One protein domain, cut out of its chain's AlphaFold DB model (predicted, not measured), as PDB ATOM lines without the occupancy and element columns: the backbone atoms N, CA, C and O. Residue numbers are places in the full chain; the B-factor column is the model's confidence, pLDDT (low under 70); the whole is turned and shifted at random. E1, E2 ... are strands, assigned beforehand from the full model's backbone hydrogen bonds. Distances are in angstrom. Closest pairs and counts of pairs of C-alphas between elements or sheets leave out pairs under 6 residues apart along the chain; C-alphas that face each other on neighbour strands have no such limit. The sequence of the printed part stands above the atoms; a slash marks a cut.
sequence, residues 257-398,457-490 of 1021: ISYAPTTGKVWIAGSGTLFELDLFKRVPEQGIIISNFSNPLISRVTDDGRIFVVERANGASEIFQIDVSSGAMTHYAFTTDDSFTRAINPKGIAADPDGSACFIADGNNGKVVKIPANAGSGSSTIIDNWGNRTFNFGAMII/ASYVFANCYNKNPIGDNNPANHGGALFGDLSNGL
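Overview. This is residues 257 to 398 and 457 to 490 of the 1021 residues of an uncharacterized protein of Thermoanaerobaculaceae bacterium (UniProt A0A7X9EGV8). Four small antiparallel sheets stand in a row like part of a propeller, E12 E13, then E1 to E4, then E5 to E8, then E9 to E11, each partly face to face with the next. Their first strands E12, E1, E5 and E9 come near one another in turn, and the long link E12 to E13 reaches out at one end of the row. The 176 printed residues hold no named helix and thirteen named strands, E1 to E13 along the chain; the class is all strand, with 73 residues in named elements, under half. The sheets make a stack of sheets, face to face in turn, three of them meanders, in which each strand is the antiparallel neighbour of the one before. The whole is compact, with a radius of gyration of the C-alphas of 16.9 A, yet elongated, spanning 58 by 32 by 29 A.

Arrangement. Begin with E1, residues 257 to 260, E2, 265 to 269, E3, 274 to 278, and E4, 285 to 290, a strongly twisted sheet in that order; N 258 and O 267 are 2.8 A apart, N 266 and O 277 2.9 A, N 287 and O 276 2.8 A, within hydrogen-bond range. Next look at E5, 296 to 298, E6, 306 to 311, E7, 318 to 323, and E8, 329 to 334, also strongly twisted, with N 297 and O 310 at 2.8 A, N 309 and O 320 at 2.8 A and N 319 and O 333 at 2.8 A. The closest C-alphas of E2 and E5 are those of Ala 269 and Pro 296, 5.9 A apart. In E9, 346 to 351, E10, 357 to 362, and E11, 367 to 372, find N 347 and O 361 at 2.8 A and N 358 and O 371 at 2.9 A. The closest C-alphas of E5 and E9 are those of Ile 298 and Ile 349, 6.4 A apart. Last come the hairpin E12, 459 to 465, and E13, 479 to 485, with N 484 and O 460 at 2.8 A; C-alphas 259 and 464 are the closest of E1 and E12, 5.4 A apart.

Along the chain. Find C-alpha 257 at (216.681, 227.601, 223.300), where E1 begins. Go to E6, 16.8 A long, E7, 16.6 A, and E11, 16.1 A, which ends at C-alpha 372, (201.641, 212.063, 217.139). E12 is 18.8 A long and E13 19.6 A, ending at C-alpha 485, (216.748, 236.035, 229.812).

Size, cuts and confidence. The C-alphas farthest apart are those of Ser 339 and Asp 472, 57.7 A. Residues 399 to 456 are not printed, and C-alphas 398 and 457 are 9.1 A apart across the cut. The links E8 to E9 and E12 to E13 are long. The mean pLDDT of the printed part is 91.8; residues 470 to 476 and 488 are under 70.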
ATOM      1  N   ILE A 257     215.330 227.777 223.825       95.44
ATOM      2  CA  ILE A 257     216.681 227.601 223.300       95.44
ATOM      3  C   ILE A 257     216.859 226.106 223.051       95.44
ATOM      4  O   ILE A 257     216.461 225.289 223.882       95.44
ATOM      5  N   SER A 258     217.446 225.734 221.917       96.25
ATOM      6  CA  SER A 258     217.796 224.345 221.640       96.25
ATOM      7  C   SER A 258     219.120 224.221 220.904       96.25
ATOM      8  O   SER A 258     219.314 224.825 219.855       96.25
ATOM      9  N   TYR A 259     220.029 223.413 221.439       96.38
ATOM     10  CA  TYR A 259     221.274 223.057 220.767       96.38
ATOM     11  C   TYR A 259     221.030 221.947 219.740       96.38
ATOM     12  O   TYR A 259     220.388 220.945 220.062       96.38
ATOM     13  N   ALA A 260     221.561 222.115 218.525       95.38
ATOM     14  CA  ALA A 260     221.520 221.147 217.435       95.38
ATOM     15  C   ALA A 260     222.849 220.379 217.346       95.38
ATOM     16  O   ALA A 260     223.809 220.879 216.760       95.38
ATOM     17  N   PRO A 261     222.929 219.137 217.869       91.38
ATOM     18  CA  PRO A 261     224.189 218.400 217.903       91.38
ATOM     19  C   PRO A 261     224.731 218.071 216.512       91.38
ATOM     20  O   PRO A 261     225.928 217.901 216.355       91.38
ATOM     21  N   THR A 262     223.890 217.971 215.486       90.12
ATOM     22  CA  THR A 262     224.346 217.660 214.123       90.12
ATOM     23  C   THR A 262     225.086 218.820 213.462       90.12
ATOM     24  O   THR A 262     225.980 218.569 212.661       90.12
ATOM     25  N   THR A 263     224.755 220.069 213.807       91.75
ATOM     26  CA  THR A 263     225.360 221.270 213.208       91.75
ATOM     27  C   THR A 263     226.278 222.036 214.155       91.75
ATOM     28  O   THR A 263     227.069 222.843 213.685       91.75
ATOM     29  N   GLY A 264     226.184 221.809 215.469       91.88
ATOM     30  CA  GLY A 264     226.920 222.580 216.478       91.88
ATOM     31  C   GLY A 264     226.321 223.960 216.769       91.88
ATOM     32  O   GLY A 264     226.881 224.723 217.549       91.88
ATOM     33  N   LYS A 265     225.175 224.281 216.162       94.00
ATOM     34  CA  LYS A 265     224.516 225.585 216.276       94.00
ATOM     35  C   LYS A 265     223.381 225.559 217.292       94.00
ATOM     36  O   LYS A 265     222.913 224.497 217.712       94.00
ATOM     37  N   VAL A 266     222.912 226.739 217.677       95.38
ATOM     38  CA  VAL A 266     221.818 226.909 218.635       95.38
ATOM     39  C   VAL A 266     220.626 227.579 217.968       95.38
ATOM     40  O   VAL A 266     220.773 228.551 217.241       95.38
ATOM     41  N   TRP A 267     219.428 227.075 218.233       95.94
ATOM     42  CA  TRP A 267     218.166 227.654 217.793       95.94
ATOM     43  C   TRP A 267     217.507 228.405 218.936       95.94
ATOM     44  O   TRP A 267     217.397 227.881 220.046       95.94
ATOM     45  N   ILE A 268     217.052 229.625 218.664       94.00
ATOM     46  CA  ILE A 268     216.511 230.530 219.675       94.00
ATOM     47  C   ILE A 268     215.154 231.051 219.214       94.00
ATOM     48  O   ILE A 268     215.024 231.672 218.158       94.00
ATOM     49  N   ALA A 269     214.136 230.811 220.035       93.50
ATOM     50  CA  ALA A 269     212.798 231.356 219.862       93.50
ATOM     51  C   ALA A 269     212.668 232.645 220.676       93.50
ATOM     52  O   ALA A 269     212.716 232.606 221.904       93.50
ATOM     53  N   GLY A 270     212.511 233.779 220.002       89.12
ATOM     54  CA  GLY A 270     212.247 235.089 220.592       89.12
ATOM     55  C   GLY A 270     210.822 235.575 220.347       89.12
ATOM     56  O   GLY A 270     209.985 234.860 219.795       89.12
ATOM     57  N   SER A 271     210.542 236.823 220.718       83.31
ATOM     58  CA  SER A 271     209.276 237.476 220.364       83.31
ATOM     59  C   SER A 271     209.255 237.800 218.869       83.31
ATOM     60  O   SER A 271     210.010 238.650 218.410       83.31
ATOM     61  N   GLY A 272     208.386 237.139 218.103       84.19
ATOM     62  CA  GLY A 272     208.204 237.405 216.670       84.19
ATOM     63  C   GLY A 272     209.199 236.721 215.723       84.19
ATOM     64  O   GLY A 272     209.052 236.827 214.507       84.19
ATOM     65  N   THR A 273     210.216 236.033 216.245       88.62
ATOM     66  CA  THR A 273     211.276 235.433 215.423       88.62
ATOM     67  C   THR A 273     211.816 234.153 216.038       88.62
ATOM     68  O   THR A 273     212.038 234.070 217.243       88.62
ATOM     69  N   LEU A 274     212.107 233.182 215.183       92.50
ATOM     70  CA  LEU A 274     212.941 232.026 215.476       92.50
ATOM     71  C   LEU A 274     214.174 232.112 214.584       92.50
ATOM     72  O   LEU A 274     214.038 232.371 213.390       92.50
ATOM     73  N   PHE A 275     215.362 231.904 215.131       92.19
ATOM     74  CA  PHE A 275     216.575 231.933 214.327       92.19
ATOM     75  C   PHE A 275     217.622 230.940 214.824       92.19
ATOM     76  O   PHE A 275     217.574 230.468 215.961       92.19
ATOM     77  N   GLU A 276     218.560 230.638 213.940       94.00
ATOM     78  CA  GLU A 276     219.759 229.858 214.208       94.00
ATOM     79  C   GLU A 276     220.938 230.791 214.520       94.00
ATOM     80  O   GLU A 276     221.115 231.823 213.870       94.00
ATOM     81  N   LEU A 277     221.758 230.413 215.495       92.19
ATOM     82  CA  LEU A 277     222.961 231.113 215.918       92.19
ATOM     83  C   LEU A 277     224.136 230.136 215.959       92.19
ATOM     84  O   LEU A 277     224.122 229.148 216.700       92.19
ATOM     85  N   ASP A 278     225.169 230.441 215.189       91.50
ATOM     86  CA  ASP A 278     226.491 229.856 215.359       91.50
ATOM     87  C   ASP A 278     227.219 230.637 216.458       91.50
ATOM     88  O   ASP A 278     227.832 231.680 216.222       91.50
ATOM     89  N   LEU A 279     227.015 230.170 217.691       89.94
ATOM     90  CA  LEU A 279     227.421 230.870 218.905       89.94
ATOM     91  C   LEU A 279     228.937 230.878 219.081       89.94
ATOM     92  O   LEU A 279     229.492 231.889 219.493       89.94
ATOM     93  N   PHE A 280     229.600 229.756 218.812       88.62
ATOM     94  CA  PHE A 280     230.981 229.530 219.226       88.62
ATOM     95  C   PHE A 280     231.980 230.105 218.220       88.62
ATOM     96  O   PHE A 280     232.806 229.394 217.646       88.62
ATOM     97  N   LYS A 281     231.875 231.413 217.990       87.38
ATOM     98  CA  LYS A 281     232.764 232.212 217.152       87.38
ATOM     99  C   LYS A 281     233.072 233.530 217.847       87.38
ATOM    100  O   LYS A 281     232.227 234.107 218.533       87.38
ATOM    101  N   ARG A 282     234.265 234.063 217.584       87.25
ATOM    102  CA  ARG A 282     234.661 235.401 218.048       87.25
ATOM    103  C   ARG A 282     233.674 236.481 217.602       87.25
ATOM    104  O   ARG A 282     233.348 237.385 218.359       87.25
ATOM    105  N   VAL A 283     233.146 236.332 216.389       88.94
ATOM    106  CA  VAL A 283     231.969 237.058 215.908       88.94
ATOM    107  C   VAL A 283     230.881 236.021 215.624       88.94
ATOM    108  O   VAL A 283     230.974 235.332 214.610       88.94
ATOM    109  N   PRO A 284     229.891 235.864 216.518       89.62
ATOM    110  CA  PRO A 284     228.788 234.932 216.327       89.62
ATOM    111  C   PRO A 284     228.028 235.230 215.037       89.62
ATOM    112  O   PRO A 284     227.789 236.390 214.694       89.62
ATOM    113  N   GLU A 285     227.637 234.182 214.319       90.25
ATOM    114  CA  GLU A 285     226.947 234.316 213.038       90.25
ATOM    115  C   GLU A 285     225.483 233.917 213.179       90.25
ATOM    116  O   GLU A 285     225.148 232.787 213.545       90.25
ATOM    117  N   GLN A 286     224.593 234.845 212.844       89.69
ATOM    118  CA  GLN A 286     223.181 234.537 212.699       89.69
ATOM    119  C   GLN A 286     222.955 233.807 211.377       89.69
ATOM    120  O   GLN A 286     223.270 234.321 210.303       89.69
ATOM    121  N   GLY A 287     222.410 232.600 211.472       88.62
ATOM    122  CA  GLY A 287     222.045 231.785 210.329       88.62
ATOM    123  C   GLY A 287     220.614 232.058 209.881       88.62
ATOM    124  O   GLY A 287     220.206 233.180 209.587       88.62
ATOM    125  N   ILE A 288     219.842 230.983 209.800       91.75
ATOM    126  CA  ILE A 288     218.478 230.976 209.276       91.75
ATOM    127  C   ILE A 288     217.550 231.773 210.196       91.75
ATOM    128  O   ILE A 288     217.618 231.634 211.413       91.75
ATOM    129  N   ILE A 289     216.657 232.577 209.612       92.25
ATOM    130  CA  ILE A 289     215.655 233.375 210.332       92.25
ATOM    131  C   ILE A 289     214.263 233.014 209.817       92.25
ATOM    132  O   ILE A 289     214.010 233.016 208.613       92.25
ATOM    133  N   ILE A 290     213.346 232.748 210.741       92.00
ATOM    134  CA  ILE A 290     211.942 232.438 210.488       92.00
ATOM    135  C   ILE A 290     211.091 233.443 211.273       92.00
ATOM    136  O   ILE A 290     211.012 233.391 212.500       92.00
ATOM    137  N   SER A 291     210.436 234.357 210.560       90.00
ATOM    138  CA  SER A 291     209.628 235.455 211.121       90.00
ATOM    139  C   SER A 291     208.114 235.213 211.037       90.00
ATOM    140  O   SER A 291     207.308 236.120 211.229       90.00
ATOM    141  N   ASN A 292     207.708 233.976 210.746       88.44
ATOM    142  CA  ASN A 292     206.310 233.609 210.500       88.44
ATOM    143  C   ASN A 292     205.506 233.382 211.795       88.44
ATOM    144  O   ASN A 292     204.313 233.093 211.729       88.44
ATOM    145  N   PHE A 293     206.158 233.472 212.955       90.56
ATOM    146  CA  PHE A 293     205.574 233.214 214.269       90.56
ATOM    147  C   PHE A 293     205.525 234.496 215.083       90.56
ATOM    148  O   PHE A 293     206.481 235.263 215.075       90.56
ATOM    149  N   SER A 294     204.453 234.706 215.845       91.12
ATOM    150  CA  SER A 294     204.364 235.865 216.744       91.12
ATOM    151  C   SER A 294     204.981 235.598 218.117       91.12
ATOM    152  O   SER A 294     205.545 236.496 218.740       91.12
ATOM    153  N   ASN A 295     204.876 234.366 218.606       91.88
ATOM    154  CA  ASN A 295     205.278 233.946 219.945       91.88
ATOM    155  C   ASN A 295     205.627 232.444 219.933       91.88
ATOM    156  O   ASN A 295     204.916 231.643 220.545       91.88
ATOM    157  N   PRO A 296     206.666 232.024 219.192       94.88
ATOM    158  CA  PRO A 296     207.004 230.613 219.042       94.88
ATOM    159  C   PRO A 296     207.497 229.984 220.355       94.88
ATOM    160  O   PRO A 296     208.248 230.589 221.118       94.88
ATOM    161  N   LEU A 297     207.114 228.728 220.589       96.38
ATOM    162  CA  LEU A 297     207.794 227.793 221.487       96.38
ATOM    163  C   LEU A 297     208.516 226.753 220.640       96.38
ATOM    164  O   LEU A 297     207.956 226.294 219.646       96.38
ATOM    165  N   ILE A 298     209.708 226.345 221.067       97.50
ATOM    166  CA  ILE A 298     210.479 225.296 220.398       97.50
ATOM    167  C   ILE A 298     210.774 224.137 221.339       97.50
ATOM    168  O   ILE A 298     210.982 224.338 222.535       97.50
ATOM    169  N   SER A 299     210.771 222.925 220.791       97.75
ATOM    170  CA  SER A 299     211.196 221.727 221.503       97.75
ATOM    171  C   SER A 299     212.715 221.607 221.519       97.75
ATOM    172  O   SER A 299     213.430 222.281 220.777       97.75
ATOM    173  N   ARG A 300     213.212 220.642 222.293       96.31
ATOM    174  CA  ARG A 300     214.548 220.107 222.061       96.31
ATOM    175  C   ARG A 300     214.643 219.417 220.695       96.31
ATOM    176  O   ARG A 300     213.659 218.828 220.244       96.31
ATOM    177  N   VAL A 301     215.830 219.454 220.095       97.00
ATOM    178  CA  VAL A 301     216.182 218.693 218.890       97.00
ATOM    179  C   VAL A 301     215.974 217.183 219.109       97.00
ATOM    180  O   VAL A 301     216.338 216.623 220.153       97.00
ATOM    181  N   THR A 302     215.344 216.529 218.139       97.00
ATOM    182  CA  THR A 302     215.195 215.067 218.057       97.00
ATOM    183  C   THR A 302     216.510 214.410 217.625       97.00
ATOM    184  O   THR A 302     217.390 215.054 217.058       97.00
ATOM    185  N   ASP A 303     216.656 213.107 217.861       93.50
ATOM    186  CA  ASP A 303     217.844 212.333 217.477       93.50
ATOM    187  C   ASP A 303     218.084 212.339 215.952       93.50
ATOM    188  O   ASP A 303     219.213 212.143 215.509       93.50
ATOM    189  N   ASP A 304     217.046 212.598 215.149       94.19
ATOM    190  CA  ASP A 304     217.129 212.737 213.692       94.19
ATOM    191  C   ASP A 304     217.251 214.192 213.198       94.19
ATOM    192  O   ASP A 304     217.155 214.445 212.000       94.19
ATOM    193  N   GLY A 305     217.506 215.149 214.097       95.88
ATOM    194  CA  GLY A 305     217.859 216.521 213.725       95.88
ATOM    195  C   GLY A 305     216.671 217.422 213.388       95.88
ATOM    196  O   GLY A 305     216.787 218.289 212.524       95.88
ATOM    197  N   ARG A 306     215.527 217.252 214.057       97.62
ATOM    198  CA  ARG A 306     214.349 218.115 213.886       97.62
ATOM    199  C   ARG A 306     214.005 218.873 215.164       97.62
ATOM    200  O   ARG A 306     214.164 218.357 216.266       97.62
ATOM    201  N   ILE A 307     213.491 220.090 215.020       97.94
ATOM    202  CA  ILE A 307     212.901 220.887 216.109       97.94
ATOM    203  C   ILE A 307     211.418 221.059 215.829       97.94
ATOM    204  O   ILE A 307     211.049 221.392 214.705       97.94
ATOM    205  N   PHE A 308     210.568 220.880 216.837       98.38
ATOM    206  CA  PHE A 308     209.144 221.178 216.726       98.38
ATOM    207  C   PHE A 308     208.839 222.580 217.230       98.38
ATOM    208  O   PHE A 308     209.351 223.001 218.267       98.38
ATOM    209  N   VAL A 309     207.982 223.287 216.497       97.88
ATOM    210  CA  VAL A 309     207.609 224.676 216.759       97.88
ATOM    211  C   VAL A 309     206.098 224.790 216.857       97.88
ATOM    212  O   VAL A 309     205.375 224.282 215.998       97.88
ATOM    213  N   VAL A 310     205.615 225.482 217.886       97.31
ATOM    214  CA  VAL A 310     204.189 225.786 218.059       97.31
ATOM    215  C   VAL A 310     203.999 227.229 218.511       97.31
ATOM    216  O   VAL A 310     204.784 227.760 219.296       97.31
ATOM    217  N   GLU A 311     202.936 227.869 218.037       95.88
ATOM    218  CA  GLU A 311     202.570 229.216 218.463       95.88
ATOM    219  C   GLU A 311     202.057 229.201 219.915       95.88
ATOM    220  O   GLU A 311     201.142 228.450 220.270       95.88
ATOM    221  N   ARG A 312     202.601 230.070 220.770       94.75
ATOM    222  CA  ARG A 312     202.152 230.271 222.156       94.75
ATOM    223  C   ARG A 312     200.896 231.142 222.207       94.75
ATOM    224  O   ARG A 312     200.866 232.203 222.840       94.75
ATOM    225  N   ALA A 313     199.847 230.684 221.540       94.00
ATOM    226  CA  ALA A 313     198.560 231.353 221.463       94.00
ATOM    227  C   ALA A 313     197.427 230.409 221.864       94.00
ATOM    228  O   ALA A 313     197.478 229.196 221.657       94.00
ATOM    229  N   ASN A 314     196.369 230.982 222.437       94.06
ATOM    230  CA  ASN A 314     195.141 230.236 222.658       94.06
ATOM    231  C   ASN A 314     194.511 229.871 221.306       94.06
ATOM    232  O   ASN A 314     194.237 230.763 220.506       94.06
ATOM    233  N   GLY A 315     194.259 228.584 221.078       93.94
ATOM    234  CA  GLY A 315     193.750 228.076 219.807       93.94
ATOM    235  C   GLY A 315     194.826 227.823 218.752       93.94
ATOM    236  O   GLY A 315     194.479 227.758 217.578       93.94
ATOM    237  N   ALA A 316     196.099 227.673 219.140       95.75
ATOM    238  CA  ALA A 316     197.149 227.231 218.222       95.75
ATOM    239  C   ALA A 316     196.711 225.946 217.497       95.75
ATOM    240  O   ALA A 316     196.331 224.981 218.164       95.75
ATOM    241  N   SER A 317     196.721 225.956 216.161       95.25
ATOM    242  CA  SER A 317     196.106 224.922 215.312       95.25
ATOM    243  C   SER A 317     197.100 223.952 214.678       95.25
ATOM    244  O   SER A 317     196.715 222.849 214.300       95.25
ATOM    245  N   GLU A 318     198.363 224.353 214.552       97.12
ATOM    246  CA  GLU A 318     199.391 223.619 213.813       97.12
ATOM    247  C   GLU A 318     200.703 223.580 214.593       97.12
ATOM    248  O   GLU A 318     201.037 224.495 215.352       97.12
ATOM    249  N   ILE A 319     201.446 222.502 214.374       98.31
ATOM    250  CA  ILE A 319     202.823 222.306 214.803       98.31
ATOM    251  C   ILE A 319     203.659 222.151 213.540       98.31
ATOM    252  O   ILE A 319     203.328 221.368 212.643       98.31
ATOM    253  N   PHE A 320     204.761 222.886 213.491       98.25
ATOM    254  CA  PHE A 320     205.749 222.789 212.428       98.25
ATOM    255  C   PHE A 320     206.954 221.999 212.918       98.25
ATOM    256  O   PHE A 320     207.232 221.948 214.115       98.25
ATOM    257  N   GLN A 321     207.688 221.409 211.985       97.94
ATOM    258  CA  GLN A 321     209.024 220.885 212.226       97.94
ATOM    259  C   GLN A 321     210.036 221.653 211.381       97.94
ATOM    260  O   GLN A 321     209.726 222.075 210.265       97.94
ATOM    261  N   ILE A 322     211.239 221.809 211.912       97.62
ATOM    262  CA  ILE A 322     212.384 222.393 211.220       97.62
ATOM    263  C   ILE A 322     213.482 221.347 211.193       97.62
ATOM    264  O   ILE A 322     213.882 220.859 212.247       97.62
ATOM    265  N   ASP A 323     213.962 221.015 210.003       97.00
ATOM    266  CA  ASP A 323     215.201 220.261 209.834       97.00
ATOM    267  C   ASP A 323     216.378 221.184 210.174       97.00
ATOM    268  O   ASP A 323     216.586 222.192 209.504       97.00
ATOM    269  N   VAL A 324     217.145 220.870 211.221       95.75
ATOM    270  CA  VAL A 324     218.204 221.770 211.717       95.75
ATOM    271  C   VAL A 324     219.403 221.881 210.780       95.75
ATOM    272  O   VAL A 324     220.204 222.793 210.940       95.75
ATOM    273  N   SER A 325     219.555 220.961 209.825       93.25
ATOM    274  CA  SER A 325     220.666 220.979 208.870       93.25
ATOM    275  C   SER A 325     220.397 221.905 207.686       93.25
ATOM    276  O   SER A 325     221.317 222.538 207.171       93.25
ATOM    277  N   SER A 326     219.133 222.005 207.266       93.62
ATOM    278  CA  SER A 326     218.710 222.811 206.113       93.62
ATOM    279  C   SER A 326     217.901 224.056 206.487       93.62
ATOM    280  O   SER A 326     217.703 224.934 205.649       93.62
ATOM    281  N   GLY A 327     217.380 224.105 207.715       92.50
ATOM    282  CA  GLY A 327     216.346 225.030 208.186       92.50
ATOM    283  C   GLY A 327     215.020 224.931 207.441       92.50
ATOM    284  O   GLY A 327     214.184 225.829 207.565       92.50
ATOM    285  N   ALA A 328     214.806 223.869 206.659       95.12
ATOM    286  CA  ALA A 328     213.547 223.657 205.969       95.12
ATOM    287  C   ALA A 328     212.426 223.466 206.996       95.12
ATOM    288  O   ALA A 328     212.442 222.527 207.793       95.12
ATOM    289  N   MET A 329     211.442 224.364 206.958       96.31
ATOM    290  CA  MET A 329     210.255 224.291 207.800       96.31
ATOM    291  C   MET A 329     209.128 223.579 207.049       96.31
ATOM    292  O   MET A 329     208.735 223.998 205.960       96.31
ATOM    293  N   THR A 330     208.571 222.528 207.646       96.94
ATOM    294  CA  THR A 330     207.422 221.796 207.098       96.94
ATOM    295  C   THR A 330     206.341 221.609 208.154       96.94
ATOM    296  O   THR A 330     206.608 221.626 209.353       96.94
ATOM    297  N   HIS A 331     205.104 221.386 207.716       97.44
ATOM    298  CA  HIS A 331     204.028 220.966 208.610       97.44
ATOM    299  C   HIS A 331     204.371 219.619 209.279       97.44
ATOM    300  O   HIS A 331     204.893 218.722 208.614       97.44
ATOM    301  N   TYR A 332     204.079 219.485 210.578       98.31
ATOM    302  CA  TYR A 332     204.243 218.242 211.340       98.31
ATOM    303  C   TYR A 332     202.895 217.616 211.708       98.31
ATOM    304  O   TYR A 332     202.660 216.442 211.415       98.31
ATOM    305  N   ALA A 333     202.009 218.382 212.347       98.31
ATOM    306  CA  ALA A 333     200.699 217.915 212.791       98.31
ATOM    307  C   ALA A 333     199.752 219.088 213.079       98.31
ATOM    308  O   ALA A 333     200.189 220.173 213.463       98.31
ATOM    309  N   PHE A 334     198.449 218.833 212.997       98.25
ATOM    310  CA  PHE A 334     197.436 219.688 213.602       98.25
ATOM    311  C   PHE A 334     197.330 219.410 215.106       98.25
ATOM    312  O   PHE A 334     197.621 218.315 215.590       98.25
ATOM    313  N   THR A 335     196.854 220.397 215.859       97.12
ATOM    314  CA  THR A 335     196.615 220.278 217.308       97.12
ATOM    315  C   THR A 335     195.229 219.728 217.648       97.12
ATOM    316  O   THR A 335     194.906 219.559 218.824       97.12
ATOM    317  N   THR A 336     194.420 219.433 216.627       96.75
ATOM    318  CA  THR A 336     193.091 218.825 216.730       96.75
ATOM    319  C   THR A 336     192.929 217.678 215.743       96.75
ATOM    320  O   THR A 336     193.455 217.743 214.633       96.75
ATOM    321  N   ASP A 337     192.133 216.681 216.114       96.94
ATOM    322  CA  ASP A 337     191.727 215.565 215.258       96.94
ATOM    323  C   ASP A 337     190.241 215.212 215.476       96.94
ATOM    324  O   ASP A 337     189.517 215.939 216.165       96.94
ATOM    325  N   ASP A 338     189.760 214.112 214.891       95.94
ATOM    326  CA  ASP A 338     188.341 213.730 214.963       95.94
ATOM    327  C   ASP A 338     187.895 213.353 216.395       95.94
ATOM    328  O   ASP A 338     186.703 213.386 216.710       95.94
ATOM    329  N   SER A 339     188.844 213.014 217.274       93.88
ATOM    330  CA  SER A 339     188.625 212.651 218.681       93.88
ATOM    331  C   SER A 339     188.972 213.768 219.675       93.88
ATOM    332  O   SER A 339     188.500 213.754 220.815       93.88
ATOM    333  N   PHE A 340     189.750 214.762 219.246       96.44
ATOM    334  CA  PHE A 340     190.229 215.879 220.048       96.44
ATOM    335  C   PHE A 340     189.999 217.205 219.317       96.44
ATOM    336  O   PHE A 340     190.819 217.659 218.527       96.44
ATOM    337  N   THR A 341     188.875 217.862 219.605       94.56
ATOM    338  CA  THR A 341     188.416 219.060 218.871       94.56
ATOM    339  C   THR A 341     188.548 220.369 219.653       94.56
ATOM    340  O   THR A 341     188.194 221.438 219.155       94.56
ATOM    341  N   ARG A 342     189.023 220.312 220.903       94.69
ATOM    342  CA  ARG A 342     189.127 221.493 221.771       94.69
ATOM    343  C   ARG A 342     190.398 222.294 221.484       94.69
ATOM    344  O   ARG A 342     191.460 221.726 221.261       94.69
ATOM    345  N   ALA A 343     190.304 223.616 221.611       93.56
ATOM    346  CA  ALA A 343     191.460 224.502 221.522       93.56
ATOM    347  C   ALA A 343     192.480 224.239 222.647       93.56
ATOM    348  O   ALA A 343     192.108 224.040 223.813       93.56
ATOM    349  N   ILE A 344     193.766 224.313 222.302       95.88
ATOM    350  CA  ILE A 344     194.887 224.273 223.249       95.88
ATOM    351  C   ILE A 344     195.533 225.653 223.391       95.88
ATOM    352  O   ILE A 344     195.454 226.486 222.491       95.88
ATOM    353  N   ASN A 345     196.183 225.895 224.523       96.31
ATOM    354  CA  ASN A 345     196.981 227.090 224.789       96.31
ATOM    355  C   ASN A 345     198.378 226.647 225.235       96.31
ATOM    356  O   ASN A 345     198.595 226.462 226.438       96.31
ATOM    357  N   PRO A 346     199.300 226.415 224.285       97.44
ATOM    358  CA  PRO A 346     200.624 225.892 224.586       97.44
ATOM    359  C   PRO A 346     201.370 226.788 225.579       97.44
ATOM    360  O   PRO A 346     201.473 227.998 225.380       97.44
ATOM    361  N   LYS A 347     201.883 226.201 226.664       96.44
ATOM    362  CA  LYS A 347     202.791 226.856 227.628       96.44
ATOM    363  C   LYS A 347     204.210 226.299 227.590       96.44
ATOM    364  O   LYS A 347     205.126 226.988 228.026       96.44
ATOM    365  N   GLY A 348     204.370 225.104 227.038       96.75
ATOM    366  CA  GLY A 348     205.631 224.422 226.783       96.75
ATOM    367  C   GLY A 348     205.401 223.339 225.731       96.75
ATOM    368  O   GLY A 348     204.276 222.841 225.601       96.75
ATOM    369  N   ILE A 349     206.449 222.994 224.989       98.25
ATOM    370  CA  ILE A 349     206.453 221.913 224.002       98.25
ATOM    371  C   ILE A 349     207.705 221.062 224.199       98.25
ATOM    372  O   ILE A 349     208.791 221.593 224.409       98.25
ATOM    373  N   ALA A 350     207.558 219.745 224.108       98.25
ATOM    374  CA  ALA A 350     208.676 218.813 224.093       98.25
ATOM    375  C   ALA A 350     208.529 217.812 222.950       98.25
ATOM    376  O   ALA A 350     207.416 217.413 222.608       98.25
ATOM    377  N   ALA A 351     209.652 217.399 222.374       98.00
ATOM    378  CA  ALA A 351     209.700 216.367 221.351       98.00
ATOM    379  C   ALA A 351     210.127 215.048 221.986       98.00
ATOM    380  O   ALA A 351     211.080 215.015 222.771       98.00
ATOM    381  N   ASP A 352     209.442 213.972 221.615       97.00
ATOM    382  CA  ASP A 352     209.956 212.626 221.841       97.00
ATOM    383  C   ASP A 352     211.311 212.487 221.116       97.00
ATOM    384  O   ASP A 352     211.419 212.999 219.998       97.00
ATOM    385  N   PRO A 353     212.365 211.867 221.691       95.81
ATOM    386  CA  PRO A 353     213.685 211.870 221.057       95.81
ATOM    387  C   PRO A 353     213.701 211.269 219.649       95.81
ATOM    388  O   PRO A 353     214.469 211.726 218.816       95.81
ATOM    389  N   ASP A 354     212.828 210.308 219.350       95.75
ATOM    390  CA  ASP A 354     212.685 209.713 218.014       95.75
ATOM    391  C   ASP A 354     211.815 210.542 217.042       95.75
ATOM    392  O   ASP A 354     211.637 210.172 215.880       95.75
ATOM    393  N   GLY A 355     211.237 211.655 217.507       96.44
ATOM    394  CA  GLY A 355     210.344 212.525 216.743       96.44
ATOM    395  C   GLY A 355     208.971 211.924 216.418       96.44
ATOM    396  O   GLY A 355     208.229 212.491 215.606       96.44
ATOM    397  N   SER A 356     208.602 210.793 217.028       96.38
ATOM    398  CA  SER A 356     207.326 210.103 216.777       96.38
ATOM    399  C   SER A 356     206.105 210.873 217.294       96.38
ATOM    400  O   SER A 356     205.005 210.748 216.744       96.38
ATOM    401  N   ALA A 357     206.295 211.696 218.325       97.56
ATOM    402  CA  ALA A 357     205.275 212.562 218.900       97.56
ATOM    403  C   ALA A 357     205.883 213.835 219.505       97.56
ATOM    404  O   ALA A 357     207.073 213.903 219.821       97.56
ATOM    405  N   CYS A 358     205.030 214.826 219.756       98.00
ATOM    406  CA  CYS A 358     205.329 215.931 220.654       98.00
ATOM    407  C   CYS A 358     204.333 215.984 221.818       98.00
ATOM    408  O   CYS A 358     203.223 215.447 221.757       98.00
ATOM    409  N   PHE A 359     204.726 216.671 222.884       98.50
ATOM    410  CA  PHE A 359     203.933 216.851 224.091       98.50
ATOM    411  C   PHE A 359     203.757 218.336 224.364       98.50
ATOM    412  O   PHE A 359     204.737 219.077 224.401       98.50
ATOM    413  N   ILE A 360     202.514 218.764 224.574       98.38
ATOM    414  CA  ILE A 360     202.181 220.159 224.871       98.38
ATOM    415  C   ILE A 360     201.639 220.271 226.290       98.38
ATOM    416  O   ILE A 360     200.675 219.595 226.647       98.38
ATOM    417  N   ALA A 361     202.219 221.178 227.078       97.62
ATOM    418  CA  ALA A 361     201.624 221.646 228.325       97.62
ATOM    419  C   ALA A 361     200.499 222.645 227.997       97.62
ATOM    420  O   ALA A 361     200.755 223.817 227.713       97.62
ATOM    421  N   ASP A 362     199.251 222.178 227.982       97.06
ATOM    422  CA  ASP A 362     198.077 222.979 227.634       97.06
ATOM    423  C   ASP A 362     197.560 223.778 228.837       97.06
ATOM    424  O   ASP A 362     196.947 223.238 229.764       97.06
ATOM    425  N   GLY A 363     197.758 225.094 228.788       95.25
ATOM    426  CA  GLY A 363     197.354 226.031 229.831       95.25
ATOM    427  C   GLY A 363     195.846 226.248 229.963       95.25
ATOM    428  O   GLY A 363     195.422 226.747 231.000       95.25
ATOM    429  N   ASN A 364     195.022 225.875 228.975       93.88
ATOM    430  CA  ASN A 364     193.566 226.053 229.077       93.88
ATOM    431  C   ASN A 364     192.935 225.082 230.072       93.88
ATOM    432  O   ASN A 364     192.027 225.447 230.812       93.88
ATOM    433  N   ASN A 365     193.404 223.835 230.060       91.81
ATOM    434  CA  ASN A 365     192.833 222.758 230.866       91.81
ATOM    435  C   ASN A 365     193.818 222.204 231.894       91.81
ATOM    436  O   ASN A 365     193.450 221.312 232.657       91.81
ATOM    437  N   GLY A 366     195.059 222.701 231.903       94.75
ATOM    438  CA  GLY A 366     196.100 222.199 232.784       94.75
ATOM    439  C   GLY A 366     196.454 220.752 232.468       94.75
ATOM    440  O   GLY A 366     196.582 219.947 233.377       94.75
ATOM    441  N   LYS A 367     196.531 220.367 231.194       96.06
ATOM    442  CA  LYS A 367     196.772 218.973 230.785       96.06
ATOM    443  C   LYS A 367     198.010 218.878 229.914       96.06
ATOM    444  O   LYS A 367     198.293 219.797 229.153       96.06
ATOM    445  N   VAL A 368     198.713 217.753 229.981       98.00
ATOM    446  CA  VAL A 368     199.701 217.411 228.954       98.00
ATOM    447  C   VAL A 368     198.981 216.672 227.828       98.00
ATOM    448  O   VAL A 368     198.246 215.719 228.088       98.00
ATOM    449  N   VAL A 369     199.154 217.130 226.591       97.94
ATOM    450  CA  VAL A 369     198.545 216.536 225.391       97.94
ATOM    451  C   VAL A 369     199.647 215.890 224.563       97.94
ATOM    452  O   VAL A 369     200.627 216.560 224.242       97.94
ATOM    453  N   LYS A 370     199.499 214.604 224.222       98.00
ATOM    454  CA  LYS A 370     200.405 213.903 223.299       98.00
ATOM    455  C   LYS A 370     199.851 214.006 221.880       98.00
ATOM    456  O   LYS A 370     198.722 213.578 221.640       98.00
ATOM    457  N   ILE A 371     200.652 214.530 220.959       98.44
ATOM    458  CA  ILE A 371     200.289 214.743 219.554       98.44
ATOM    459  C   ILE A 371     201.265 213.946 218.679       98.44
ATOM    460  O   ILE A 371     202.436 214.315 218.589       98.44
ATOM    461  N   PRO A 372     200.825 212.826 218.080       97.62
ATOM    462  CA  PRO A 372     201.641 212.063 217.139       97.62
ATOM    463  C   PRO A 372     201.890 212.814 215.826       97.62
ATOM    464  O   PRO A 372     201.115 213.692 215.440       97.62
ATOM    465  N   ALA A 373     202.934 212.413 215.102       95.25
ATOM    466  CA  ALA A 373     203.200 212.924 213.760       95.25
ATOM    467  C   ALA A 373     201.986 212.753 212.826       95.25
ATOM    468  O   ALA A 373     201.326 211.710 212.829       95.25
ATOM    469  N   ASN A 374     201.726 213.761 211.989       95.56
ATOM    470  CA  ASN A 374     200.610 213.816 211.038       95.56
ATOM    471  C   ASN A 374     199.204 213.731 211.666       95.56
ATOM    472  O   ASN A 374     198.247 213.420 210.953       95.56
ATOM    473  N   ALA A 375     199.049 213.993 212.969       96.38
ATOM    474  CA  ALA A 375     197.722 214.115 213.571       96.38
ATOM    475  C   ALA A 375     196.909 215.229 212.886       96.38
ATOM    476  O   ALA A 375     197.460 216.246 212.457       96.38
ATOM    477  N   GLY A 376     195.600 215.021 212.754       95.19
ATOM    478  CA  GLY A 376     194.715 215.930 212.027       95.19
ATOM    479  C   GLY A 376     193.353 215.344 211.687       95.19
ATOM    480  O   GLY A 376     192.994 214.255 212.139       95.19
ATOM    481  N   SER A 377     192.589 216.067 210.866       94.12
ATOM    482  CA  SER A 377     191.291 215.589 210.375       94.12
ATOM    483  C   SER A 377     191.429 214.233 209.675       94.12
ATOM    484  O   SER A 377     192.343 214.032 208.873       94.12
ATOM    485  N   GLY A 378     190.528 213.299 209.987       92.31
ATOM    486  CA  GLY A 378     190.597 211.915 209.511       92.31
ATOM    487  C   GLY A 378     191.454 210.990 210.382       92.31
ATOM    488  O   GLY A 378     191.692 209.844 209.996       92.31
ATOM    489  N   SER A 379     191.924 211.460 211.542       94.06
ATOM    490  CA  SER A 379     192.643 210.661 212.542       94.06
ATOM    491  C   SER A 379     191.998 210.769 213.933       94.06
ATOM    492  O   SER A 379     191.175 211.642 214.195       94.06
ATOM    493  N   SER A 380     192.332 209.841 214.830       94.94
ATOM    494  CA  SER A 380     191.899 209.834 216.239       94.94
ATOM    495  C   SER A 380     193.055 209.350 217.116       94.94
ATOM    496  O   SER A 380     192.983 208.300 217.756       94.94
ATOM    497  N   THR A 381     194.184 210.044 217.010       96.06
ATOM    498  CA  THR A 381     195.482 209.640 217.565       96.06
ATOM    499  C   THR A 381     195.989 210.593 218.645       96.06
ATOM    500  O   THR A 381     196.870 210.202 219.415       96.06
ATOM    501  N   ILE A 382     195.440 211.810 218.747       97.88
ATOM    502  CA  ILE A 382     195.768 212.763 219.809       97.88
ATOM    503  C   ILE A 382     195.234 212.239 221.140       97.88
ATOM    504  O   ILE A 382     194.066 211.879 221.283       97.88
ATOM    505  N   ILE A 383     196.102 212.234 222.151       96.38
ATOM    506  CA  ILE A 383     195.755 211.771 223.492       96.38
ATOM    507  C   ILE A 383     195.715 212.968 224.438       96.38
ATOM    508  O   ILE A 383     196.752 213.521 224.819       96.38
ATOM    509  N   ASP A 384     194.502 213.341 224.849       93.44
ATOM    510  CA  ASP A 384     194.292 214.302 225.933       93.44
ATOM    511  C   ASP A 384     194.671 213.694 227.289       93.44
ATOM    512  O   ASP A 384     194.513 212.493 227.520       93.44
ATOM    513  N   ASN A 385     195.079 214.551 228.227       93.25
ATOM    514  CA  ASN A 385     195.345 214.178 229.616       93.25
ATOM    515  C   ASN A 385     196.394 213.055 229.768       93.25
ATOM    516  O   ASN A 385     196.202 212.110 230.537       93.25
ATOM    517  N   TRP A 386     197.507 213.157 229.036       95.88
ATOM    518  CA  TRP A 386     198.651 212.262 229.189       95.88
ATOM    519  C   TRP A 386     199.167 212.320 230.636       95.88
ATOM    520  O   TRP A 386     199.547 213.381 231.129       95.88
ATOM    521  N   GLY A 387     199.128 211.186 231.339       94.19
ATOM    522  CA  GLY A 387     199.465 211.072 232.762       94.19
ATOM    523  C   GLY A 387     198.283 211.140 233.723       94.19
ATOM    524  O   GLY A 387     198.502 211.099 234.938       94.19
ATOM    525  N   ASN A 388     197.058 211.236 233.193       95.19
ATOM    526  CA  ASN A 388     195.793 211.285 233.922       95.19
ATOM    527  C   ASN A 388     195.817 212.259 235.115       95.19
ATOM    528  O   ASN A 388     195.423 211.917 236.234       95.19
ATOM    529  N   ARG A 389     196.330 213.471 234.885       94.31
ATOM    530  CA  ARG A 389     196.507 214.502 235.909       94.31
ATOM    531  C   ARG A 389     196.243 215.889 235.334       94.31
ATOM    532  O   ARG A 389     196.705 216.229 234.250       94.31
ATOM    533  N   THR A 390     195.571 216.705 236.139       95.19
ATOM    534  CA  THR A 390     195.469 218.148 235.927       95.19
ATOM    535  C   THR A 390     196.583 218.869 236.688       95.19
ATOM    536  O   THR A 390     196.786 218.642 237.881       95.19
ATOM    537  N   PHE A 391     197.283 219.750 235.991       94.31
ATOM    538  CA  PHE A 391     198.371 220.602 236.443       94.31
ATOM    539  C   PHE A 391     197.911 222.062 236.465       94.31
ATOM    540  O   PHE A 391     196.953 222.438 235.793       94.31
ATOM    541  N   ASN A 392     198.611 222.920 237.199       92.81
ATOM    542  CA  ASN A 392     198.373 224.358 237.134       92.81
ATOM    543  C   ASN A 392     199.497 225.006 236.329       92.81
ATOM    544  O   ASN A 392     200.523 225.298 236.908       92.81
ATOM    545  N   PHE A 393     199.352 225.246 235.028       92.62
ATOM    546  CA  PHE A 393     200.441 225.837 234.228       92.62
ATOM    547  C   PHE A 393     200.527 227.373 234.290       92.62
ATOM    548  O   PHE A 393     201.500 227.954 233.816       92.62
ATOM    549  N   GLY A 394     199.546 228.052 234.892       84.38
ATOM    550  CA  GLY A 394     199.538 229.513 234.993       84.38
ATOM    551  C   GLY A 394     199.687 230.246 233.646       84.38
ATOM    552  O   GLY A 394     199.350 229.737 232.576       84.38
ATOM    553  N   ALA A 395     200.176 231.489 233.704       81.44
ATOM    554  CA  ALA A 395     200.359 232.354 232.533       81.44
ATOM    555  C   ALA A 395     201.796 232.369 231.978       81.44
ATOM    556  O   ALA A 395     202.042 233.037 230.971       81.44
ATOM    557  N   MET A 396     202.736 231.671 232.618       84.94
ATOM    558  CA  MET A 396     204.169 231.710 232.298       84.94
ATOM    559  C   MET A 396     204.545 230.647 231.253       84.94
ATOM    560  O   MET A 396     203.671 230.008 230.663       84.94
ATOM    561  N   ILE A 397     205.827 230.555 230.910       88.50
ATOM    562  CA  ILE A 397     206.370 229.425 230.144       88.50
ATOM    563  C   ILE A 397     206.562 228.269 231.123       88.50
ATOM    564  O   ILE A 397     206.852 228.510 232.293       88.50
ATOM    565  N   ILE A 398     206.356 227.042 230.657       93.88
ATOM    566  CA  ILE A 398     206.497 225.834 231.464       93.88
ATOM    567  C   ILE A 398     207.577 224.946 230.865       93.88
ATOM    568  O   ILE A 398     207.477 224.540 229.707       93.88
ATOM    569  N   ALA A 457     214.286 228.310 236.660       88.44
ATOM    570  CA  ALA A 457     213.035 229.007 236.945       88.44
ATOM    571  C   ALA A 457     212.911 230.305 236.152       88.44
ATOM    572  O   ALA A 457     211.849 230.599 235.599       88.44
ATOM    573  N   SER A 458     214.003 231.060 236.071       85.69
ATOM    574  CA  SER A 458     213.996 232.422 235.531       85.69
ATOM    575  C   SER A 458     214.461 232.517 234.079       85.69
ATOM    576  O   SER A 458     214.264 233.556 233.455       85.69
ATOM    577  N   TYR A 459     215.031 231.441 233.538       90.00
ATOM    578  CA  TYR A 459     215.656 231.411 232.219       90.00
ATOM    579  C   TYR A 459     215.167 230.214 231.419       90.00
ATOM    580  O   TYR A 459     214.838 229.156 231.969       90.00
ATOM    581  N   VAL A 460     215.168 230.376 230.100       91.75
ATOM    582  CA  VAL A 460     215.294 229.224 229.207       91.75
ATOM    583  C   VAL A 460     216.767 228.925 229.015       91.75
ATOM    584  O   VAL A 460     217.580 229.843 229.022       91.75
ATOM    585  N   PHE A 461     217.119 227.653 228.884       94.06
ATOM    586  CA  PHE A 461     218.507 227.274 228.670       94.06
ATOM    587  C   PHE A 461     218.610 225.995 227.851       94.06
ATOM    588  O   PHE A 461     217.649 225.226 227.779       94.06
ATOM    589  N   ALA A 462     219.788 225.778 227.279       94.31
ATOM    590  CA  ALA A 462     220.195 224.496 226.731       94.31
ATOM    591  C   ALA A 462     221.691 224.274 226.969       94.31
ATOM    592  O   ALA A 462     222.490 225.206 226.857       94.31
ATOM    593  N   ASN A 463     222.080 223.033 227.240       93.25
ATOM    594  CA  ASN A 463     223.478 222.630 227.141       93.25
ATOM    595  C   ASN A 463     223.906 222.621 225.667       93.25
ATOM    596  O   ASN A 463     223.213 222.066 224.811       93.25
ATOM    597  N   CYS A 464     225.060 223.208 225.375       93.44
ATOM    598  CA  CYS A 464     225.612 223.334 224.030       93.44
ATOM    599  C   CYS A 464     227.115 223.034 224.034       93.44
ATOM    600  O   CYS A 464     227.751 223.086 225.083       93.44
ATOM    601  N   TYR A 465     227.662 222.672 222.873       92.88
ATOM    602  CA  TYR A 465     229.068 222.289 222.720       92.88
ATOM    603  C   TYR A 465     229.660 222.925 221.467       92.88
ATOM    604  O   TYR A 465     228.997 222.978 220.430       92.88
ATOM    605  N   ASN A 466     230.903 223.390 221.572       90.06
ATOM    606  CA  ASN A 466     231.614 224.032 220.480       90.06
ATOM    607  C   ASN A 466     232.109 223.006 219.451       90.06
ATOM    608  O   ASN A 466     233.025 222.236 219.731       90.06
ATOM    609  N   LYS A 467     231.530 223.035 218.245       88.88
ATOM    610  CA  LYS A 467     231.975 222.227 217.095       88.88
ATOM    611  C   LYS A 467     232.872 222.973 216.112       88.88
ATOM    612  O   LYS A 467     233.302 222.386 215.121       88.88
ATOM    613  N   ASN A 468     233.131 224.250 216.357       85.38
ATOM    614  CA  ASN A 468     234.028 225.042 215.538       85.38
ATOM    615  C   ASN A 468     235.485 224.767 215.947       85.38
ATOM    616  O   ASN A 468     235.760 224.486 217.117       85.38
ATOM    617  N   PRO A 469     236.431 224.828 214.996       77.31
ATOM    618  CA  PRO A 469     237.847 224.834 215.331       77.31
ATOM    619  C   PRO A 469     238.183 226.079 216.162       77.31
ATOM    620  O   PRO A 469     237.607 227.150 215.958       77.31
ATOM    621  N   ILE A 470     239.122 225.928 217.095       66.69
ATOM    622  CA  ILE A 470     239.623 227.018 217.940       66.69
ATOM    623  C   ILE A 470     241.083 227.243 217.544       66.69
ATOM    624  O   ILE A 470     241.930 226.379 217.775       66.69
ATOM    625  N   GLY A 471     241.380 228.380 216.911       64.44
ATOM    626  CA  GLY A 471     242.689 228.609 216.286       64.44
ATOM    627  C   GLY A 471     242.983 227.580 215.186       64.44
ATOM    628  O   GLY A 471     242.110 227.289 214.369       64.44
ATOM    629  N   ASP A 472     244.189 227.007 215.192       50.91
ATOM    630  CA  ASP A 472     244.611 225.951 214.252       50.91
ATOM    631  C   ASP A 472     244.205 224.530 214.701       50.91
ATOM    632  O   ASP A 472     244.485 223.543 214.016       50.91
ATOM    633  N   ASN A 473     243.532 224.403 215.850       58.16
ATOM    634  CA  ASN A 473     243.190 223.113 216.441       58.16
ATOM    635  C   ASN A 473     241.816 222.601 215.995       58.16
ATOM    636  O   ASN A 473     240.874 223.356 215.745       58.16
ATOM    637  N   ASN A 474     241.689 221.271 215.970       58.25
ATOM    638  CA  ASN A 474     240.403 220.602 215.790       58.25
ATOM    639  C   ASN A 474     239.403 221.016 216.887       58.25
ATOM    640  O   ASN A 474     239.822 221.342 218.001       58.25
ATOM    641  N   PRO A 475     238.087 220.943 216.612       61.91
ATOM    642  CA  PRO A 475     237.068 221.224 217.615       61.91
ATOM    643  C   PRO A 475     237.278 220.359 218.858       61.91
ATOM    644  O   PRO A 475     237.293 219.128 218.775       61.91
ATOM    645  N   ALA A 476     237.431 221.001 220.014       66.75
ATOM    646  CA  ALA A 476     237.614 220.302 221.281       66.75
ATOM    647  C   ALA A 476     236.278 219.818 221.880       66.75
ATOM    648  O   ALA A 476     236.280 219.051 222.841       66.75
ATOM    649  N   ASN A 477     235.129 220.224 221.315       83.19
ATOM    650  CA  ASN A 477     233.793 219.931 221.846       83.19
ATOM    651  C   ASN A 477     233.637 220.337 223.316       83.19
ATOM    652  O   ASN A 477     233.003 219.634 224.114       83.19
ATOM    653  N   HIS A 478     234.229 221.477 223.669       86.44
ATOM    654  CA  HIS A 478     234.061 222.092 224.975       86.44
ATOM    655  C   HIS A 478     232.655 222.686 225.095       86.44
ATOM    656  O   HIS A 478     232.107 223.274 224.158       86.44
ATOM    657  N   GLY A 479     232.027 222.428 226.233       86.12
ATOM    658  CA  GLY A 479     230.615 222.649 226.480       86.12
ATOM    659  C   GLY A 479     230.332 223.826 227.395       86.12
ATOM    660  O   GLY A 479     231.183 224.299 228.137       86.12
ATOM    661  N   GLY A 480     229.081 224.264 227.372       90.44
ATOM    662  CA  GLY A 480     228.548 225.262 228.287       90.44
ATOM    663  C   GLY A 480     227.030 225.179 228.371       90.44
ATOM    664  O   GLY A 480     226.378 224.433 227.631       90.44
ATOM    665  N   ALA A 481     226.457 225.949 229.284       91.81
ATOM    666  CA  ALA A 481     225.023 226.154 229.384       91.81
ATOM    667  C   ALA A 481     224.685 227.534 228.818       91.81
ATOM    668  O   ALA A 481     225.143 228.550 229.334       91.81
ATOM    669  N   LEU A 482     223.889 227.571 227.750       93.19
ATOM    670  CA  LEU A 482     223.414 228.821 227.176       93.19
ATOM    671  C   LEU A 482     222.103 229.213 227.841       93.19
ATOM    672  O   LEU A 482     221.123 228.480 227.712       93.19
ATOM    673  N   PHE A 483     222.064 230.365 228.494       91.75
ATOM    674  CA  PHE A 483     220.876 230.925 229.129       91.75
ATOM    675  C   PHE A 483     220.295 232.064 228.294       91.75
ATOM    676  O   PHE A 483     221.026 232.866 227.726       91.75
ATOM    677  N   GLY A 484     218.968 232.149 228.238       89.19
ATOM    678  CA  GLY A 484     218.227 233.259 227.646       89.19
ATOM    679  C   GLY A 484     217.343 233.930 228.686       89.19
ATOM    680  O   GLY A 484     216.448 233.291 229.253       89.19
ATOM    681  N   ASP A 485     217.577 235.219 228.927       82.31
ATOM    682  CA  ASP A 485     216.748 236.035 229.812       82.31
ATOM    683  C   ASP A 485     215.374 236.293 229.181       82.31
ATOM    684  O   ASP A 485     215.238 236.914 228.124       82.31
ATOM    685  N   LEU A 486     214.330 235.853 229.886       70.31
ATOM    686  CA  LEU A 486     212.928 236.025 229.505       70.31
ATOM    687  C   LEU A 486     212.490 237.499 229.417       70.31
ATOM    688  O   LEU A 486     211.456 237.782 228.809       70.31
ATOM    689  N   SER A 487     213.208 238.410 230.076       70.00
ATOM    690  CA  SER A 487     212.840 239.818 230.253       70.00
ATOM    691  C   SER A 487     213.732 240.778 229.467       70.00
ATOM    692  O   SER A 487     213.205 241.639 228.765       70.00
ATOM    693  N   ASN A 488     215.054 240.597 229.527       69.19
ATOM    694  CA  ASN A 488     216.016 241.522 228.916       69.19
ATOM    695  C   ASN A 488     216.599 241.020 227.589       69.19
ATOM    696  O   ASN A 488     217.298 241.768 226.914       69.19
ATOM    697  N   GLY A 489     216.324 239.769 227.203       70.44
ATOM    698  CA  GLY A 489     216.799 239.206 225.939       70.44
ATOM    699  C   GLY A 489     218.304 238.961 225.862       70.44
ATOM    700  O   GLY A 489     218.828 238.750 224.770       70.44
ATOM    701  N   LEU A 490     218.990 239.008 227.007       81.88
ATOM    702  CA  LEU A 490     220.399 238.664 227.120       81.88
ATOM    703  C   LEU A 490     220.567 237.154 226.917       81.88
ATOM    704  O   LEU A 490     219.845 236.362 227.528       81.88
TER     705      LEU A 490